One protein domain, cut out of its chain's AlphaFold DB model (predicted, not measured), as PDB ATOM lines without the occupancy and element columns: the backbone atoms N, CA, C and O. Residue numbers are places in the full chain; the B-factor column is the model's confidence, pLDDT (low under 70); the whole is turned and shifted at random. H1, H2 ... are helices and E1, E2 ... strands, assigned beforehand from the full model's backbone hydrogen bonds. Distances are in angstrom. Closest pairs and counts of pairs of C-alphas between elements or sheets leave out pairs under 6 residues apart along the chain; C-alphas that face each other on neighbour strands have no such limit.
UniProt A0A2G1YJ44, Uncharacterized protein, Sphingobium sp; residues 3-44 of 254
ATOM      1  N   ALA A   3      74.953   2.905 114.131       92.69
ATOM      2  CA  ALA A   3      75.653   4.189 114.216       92.69
ATOM      3  C   ALA A   3      76.343   4.393 115.578       92.69
ATOM      4  O   ALA A   3      75.756   4.090 116.619       92.69
ATOM      5  N   LYS A   4      77.558   4.959 115.591       88.88
ATOM      6  CA  LYS A   4      78.282   5.316 116.832       88.88
ATOM      7  C   LYS A   4      78.247   6.811 117.170       88.88
ATOM      8  O   LYS A   4      78.379   7.164 118.337       88.88
ATOM      9  N   ALA A   5      78.031   7.668 116.175       88.88
ATOM     10  CA  ALA A   5      77.903   9.120 116.311       88.88
ATOM     11  C   ALA A   5      76.603   9.611 115.645       88.88
ATOM     12  O   ALA A   5      75.960   8.856 114.912       88.88
ATOM     13  N   ARG A   6      76.207  10.872 115.880       94.44
ATOM     14  CA  ARG A   6      75.162  11.512 115.063       94.44
ATOM     15  C   ARG A   6      75.737  11.814 113.683       94.44
ATOM     16  O   ARG A   6      76.752  12.498 113.576       94.44
ATOM     17  N   LEU A   7      75.074  11.318 112.642       95.25
ATOM     18  CA  LEU A   7      75.458  11.561 111.251       95.25
ATOM     19  C   LEU A   7      74.389  12.412 110.570       95.25
ATOM     20  O   LEU A   7      73.190  12.148 110.702       95.25
ATOM     21  N   TYR A   8      74.826  13.408 109.809       97.00
ATOM     22  CA  TYR A   8      73.975  14.353 109.096       97.00
ATOM     23  C   TYR A   8      74.234  14.267 107.593       97.00
ATOM     24  O   TYR A   8      75.373  14.114 107.164       97.00
ATOM     25  N   PHE A   9      73.197  14.401 106.773       97.69
ATOM     26  CA  PHE A   9      73.365  14.652 105.345       97.69
ATOM     27  C   PHE A   9      73.757  16.105 105.085       97.69
ATOM     28  O   PHE A   9      73.248  17.031 105.729       97.69
ATOM     29  N   THR A  10      74.587  16.291 104.062       97.12
ATOM     30  CA  THR A  10      74.728  17.571 103.363       97.12
ATOM     31  C   THR A  10      73.393  18.010 102.753       97.12
ATOM     32  O   THR A  10      72.518  17.188 102.469       97.12
ATOM     33  N   ALA A  11      73.236  19.307 102.469       96.62
ATOM     34  CA  ALA A  11      72.043  19.831 101.789       96.62
ATOM     35  C   ALA A  11      71.772  19.176 100.410       96.62
ATOM     36  O   ALA A  11      70.643  19.196  99.920       96.62
ATOM     37  N   SER A  12      72.800  18.590  99.793       96.06
ATOM     38  CA  SER A  12      72.774  17.868  98.517       96.06
ATOM     39  C   SER A  12      72.490  16.360  98.634       96.06
ATOM     40  O   SER A  12      72.298  15.718  97.602       96.06
ATOM     41  N   TYR A  13      72.433  15.784  99.846       94.25
ATOM     42  CA  TYR A  13      72.247  14.339 100.111       94.25
ATOM     43  C   TYR A  13      73.274  13.406  99.427       94.25
ATOM     44  O   TYR A  13      73.052  12.198  99.259       94.25
ATOM     45  N   ASP A  14      74.413  13.961  99.019       95.31
ATOM     46  CA  ASP A  14      75.509  13.272  98.339       95.31
ATOM     47  C   ASP A  14      76.588  12.764  99.303       95.31
ATOM     48  O   ASP A  14      77.250  11.776  98.990       95.31
ATOM     49  N   ALA A  15      76.697  13.361 100.492       94.38
ATOM     50  CA  ALA A  15      77.617  12.957 101.548       94.38
ATOM     51  C   ALA A  15      76.944  12.939 102.931       94.38
ATOM     52  O   ALA A  15      75.965  13.647 103.183       94.38
ATOM     53  N   LEU A  16      77.512  12.129 103.825       96.00
ATOM     54  CA  LEU A  16      77.287  12.196 105.266       96.00
ATOM     55  C   LEU A  16      78.449  12.958 105.919       96.00
ATOM     56  O   LEU A  16      79.589  12.847 105.468       96.00
ATOM     57  N   VAL A  17      78.148  13.720 106.968       94.94
ATOM     58  CA  VAL A  17      79.092  14.493 107.790       94.94
ATOM     59  C   VAL A  17      78.776  14.300 109.279       94.94
ATOM     60  O   VAL A  17      77.647  13.941 109.634       94.94
ATOM     61  N   ALA A  18      79.765  14.507 110.148       93.75
ATOM     62  CA  ALA A  18      79.589  14.441 111.595       93.75
ATOM     63  C   ALA A  18      78.797  15.637 112.162       93.75
ATOM     64  O   ALA A  18      78.556  16.649 111.498       93.75
ATOM     65  N   GLU A  19      78.393  15.513 113.426       88.50
ATOM     66  CA  GLU A  19      77.826  16.610 114.210       88.50
ATOM     67  C   GLU A  19      78.832  17.766 114.348       88.50
ATOM     68  O   GLU A  19      79.952  17.568 114.808       88.50
ATOM     69  N   GLY A  20      78.425  18.977 113.954       86.62
ATOM     70  CA  GLY A  20      79.258  20.185 114.018       86.62
ATOM     71  C   GLY A  20      79.908  20.617 112.696       86.62
ATOM     72  O   GLY A  20      80.415  21.733 112.629       86.62
ATOM     73  N   ASP A  21      79.855  19.806 111.632       89.25
ATOM     74  CA  ASP A  21      80.266  20.243 110.288       89.25
ATOM     75  C   ASP A  21      79.303  21.324 109.759       89.25
ATOM     76  O   ASP A  21      78.086  21.128 109.751       89.25
ATOM     77  N   GLU A  22      79.824  22.455 109.269       93.81
ATOM     78  CA  GLU A  22      79.018  23.577 108.750       93.81
ATOM     79  C   GLU A  22      78.091  23.188 107.580       93.81
ATOM     80  O   GLU A  22      77.135  23.901 107.267       93.81
ATOM     81  N   ARG A  23      78.360  22.059 106.913       94.62
ATOM     82  CA  ARG A  23      77.565  21.525 105.796       94.62
ATOM     83  C   ARG A  23      76.410  20.633 106.258       94.62
ATOM     84  O   ARG A  23      75.610  20.221 105.411       94.62
ATOM     85  N   ALA A  24      76.322  20.305 107.550       95.12
ATOM     86  CA  ALA A  24      75.271  19.466 108.119       95.12
ATOM     87  C   ALA A  24      73.895  20.142 107.983       95.12
ATOM     88  O   ALA A  24      73.647  21.201 108.554       95.12
ATOM     89  N   ALA A  25      72.982  19.517 107.232       97.50
ATOM     90  CA  ALA A  25      71.657  20.075 106.949       97.50
ATOM     91  C   ALA A  25      70.511  19.244 107.545       97.50
ATOM     92  O   ALA A  25      69.551  19.803 108.074       97.50
ATOM     93  N   PHE A  26      70.599  17.913 107.474       97.31
ATOM     94  CA  PHE A  26      69.520  17.014 107.896       97.31
ATOM     95  C   PHE A  26      70.074  15.844 108.705       97.31
ATOM     96  O   PHE A  26      70.965  15.150 108.227       97.31
ATOM     97  N   LEU A  27      69.541  15.590 109.903       96.81
ATOM     98  CA  LEU A  27      69.916  14.408 110.687       96.81
ATOM     99  C   LEU A  27      69.549  13.133 109.909       96.81
ATOM    100  O   LEU A  27      68.405  12.985 109.480       96.81
ATOM    101  N   TYR A  28      70.513  12.227 109.738       96.88
ATOM    102  CA  TYR A  28      70.296  10.921 109.117       96.88
ATOM    103  C   TYR A  28      70.031   9.838 110.167       96.88
ATOM    104  O   TYR A  28      69.012   9.159 110.088       96.88
ATOM    105  N   VAL A  29      70.937   9.700 111.140       97.00
ATOM    106  CA  VAL A  29      70.879   8.694 112.215       97.00
ATOM    107  C   VAL A  29      71.471   9.246 113.510       97.00
ATOM    108  O   VAL A  29      72.417  10.038 113.483       97.00
ATOM    109  N   ALA A  30      70.927   8.813 114.646       95.50
ATOM    110  CA  ALA A  30      71.486   9.038 115.973       95.50
ATOM    111  C   ALA A  30      72.330   7.826 116.440       95.50
ATOM    112  O   ALA A  30      72.173   6.725 115.910       95.50
ATOM    113  N   PRO A  31      73.218   7.987 117.442       92.38
ATOM    114  CA  PRO A  31      73.954   6.875 118.037       92.38
ATOM    115  C   PRO A  31      73.022   5.746 118.493       92.38
ATOM    116  O   PRO A  31      72.068   5.983 119.232       92.38
ATOM    117  N   GLY A  32      73.320   4.517 118.072       91.06
ATOM    118  CA  GLY A  32      72.502   3.332 118.339       91.06
ATOM    119  C   GLY A  32      71.430   3.018 117.286       91.06
ATOM    120  O   GLY A  32      70.884   1.917 117.331       91.06
ATOM    121  N   ASP A  33      71.160   3.904 116.321       96.19
ATOM    122  CA  ASP A  33      70.244   3.607 115.211       96.19
ATOM    123  C   ASP A  33      70.870   2.630 114.200       96.19
ATOM    124  O   ASP A  33      72.088   2.600 113.986       96.19
ATOM    125  N   GLU A  34      70.029   1.821 113.550       96.62
ATOM    126  CA  GLU A  34      70.466   0.865 112.531       96.62
ATOM    127  C   GLU A  34      70.747   1.563 111.188       96.62
ATOM    128  O   GLU A  34      69.878   2.190 110.582       96.62
ATOM    129  N   ILE A  35      71.976   1.406 110.694       96.50
ATOM    130  CA  ILE A  35      72.419   1.845 109.371       96.50
ATOM    131  C   ILE A  35      72.314   0.659 108.396       96.50
ATOM    132  O   ILE A  35      72.979  -0.360 108.621       96.50
ATOM    133  N   PRO A  36      71.558   0.775 107.286       96.69
ATOM    134  CA  PRO A  36      71.532  -0.232 106.228       96.69
ATOM    135  C   PRO A  36      72.908  -0.417 105.581       96.69
ATOM    136  O   PRO A  36      73.581   0.563 105.259       96.69
ATOM    137  N   ASP A  37      73.297  -1.659 105.300       95.12
ATOM    138  CA  ASP A  37      74.635  -1.954 104.766       95.12
ATOM    139  C   ASP A  37      74.881  -1.290 103.393       95.12
ATOM    140  O   ASP A  37      75.984  -0.832 103.113       95.12
ATOM    141  N   SER A  38      73.835  -1.094 102.581       94.81
ATOM    142  CA  SER A  38      73.913  -0.337 101.320       94.81
ATOM    143  C   SER A  38      74.199   1.160 101.504       94.81
ATOM    144  O   SER A  38      74.763   1.791 100.610       94.81
ATOM    145  N   ALA A  39      73.827   1.746 102.645       94.38
ATOM    146  CA  ALA A  39      74.209   3.108 103.006       94.38
ATOM    147  C   ALA A  39      75.645   3.144 103.549       94.38
ATOM    148  O   ALA A  39      76.398   4.049 103.191       94.38
ATOM    149  N   ALA A  40      76.042   2.138 104.337       95.00
ATOM    150  CA  ALA A  40      77.418   1.998 104.803       95.00
ATOM    151  C   ALA A  40      78.404   1.878 103.626       95.00
ATOM    152  O   ALA A  40      79.352   2.654 103.558       95.00
ATOM    153  N   GLU A  41      78.127   1.016 102.643       93.50
ATOM    154  CA  GLU A  41      78.925   0.911 101.413       93.50
ATOM    155  C   GLU A  41      78.929   2.218 100.602       93.50
ATOM    156  O   GLU A  41      79.991   2.675 100.181       93.50
ATOM    157  N   LYS A  42      77.762   2.857 100.405       94.19
ATOM    158  CA  LYS A  42      77.647   4.097  99.612       94.19
ATOM    159  C   LYS A  42      78.470   5.250 100.194       94.19
ATOM    160  O   LYS A  42      79.059   6.012  99.430       94.19
ATOM    161  N   PHE A  43      78.466   5.410 101.517       93.94
ATOM    162  CA  PHE A  43      79.129   6.521 102.209       93.94
ATOM    163  C   PHE A  43      80.483   6.135 102.831       93.94
ATOM    164  O   PHE A  43      81.085   6.948 103.528       93.94
ATOM    165  N   GLY A  44      80.978   4.919 102.569       93.62
ATOM    166  CA  GLY A  44      82.269   4.435 103.064       93.62
ATOM    167  C   GLY A  44      82.344   4.285 104.586       93.62
ATOM    168  O   GLY A  44      83.420   4.452 105.154       93.62
TER     169      GLY A  44
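Overview. This is residues 3 to 44 of the 254 residues of an uncharacterized protein of Sphingobium sp (UniProt A0A2G1YJ44). A small three-stranded antiparallel sheet, E2, E1, E3 in order, makes one part, and the short helix H1 is set off from it, at the end of the loop of residues 30 to 36. The printed part has 42 residues, with E1, E2, E3, then H1 named; the class is mixed, with under half in named elements. It is compact, radius of gyration of the C-alphas 9.6 A, spanning 25 by 19 by 13 A.

Along the chain. E1, residues 7 to 10, starts at C-alpha 7 (75.458, 11.561, 111.251) and measures 9.9 A. E2 is residues 16 to 18, 7.1 A; E3 is residues 24 to 29, 12.3 A. H1, residues 37 to 43, 9.9 A, ends at C-alpha 43 (79.129, 6.521, 102.209).

Arrangement. E1 and E2 form a hairpin, antiparallel at 126 degrees; N 8 and O 17, 2.9 A, are within hydrogen-bond range. E3 is antiparallel to E1 at 140 degrees, with N 9 and O 26 within range at 2.8 A. H1 is only just not on the sheet, with 4 pairs of C-alphas within 10 A; its closest C-alphas with E2 are Phe 43 and Leu 16, 6.7 A. Every O i to N i+4 pair in H1 is within range.

Size, cuts and confidence. The farthest C-alphas, Glu 22 and Asp 37, are 26.2 A apart. The printed part has no cut and no long link; no printed residue is under 70.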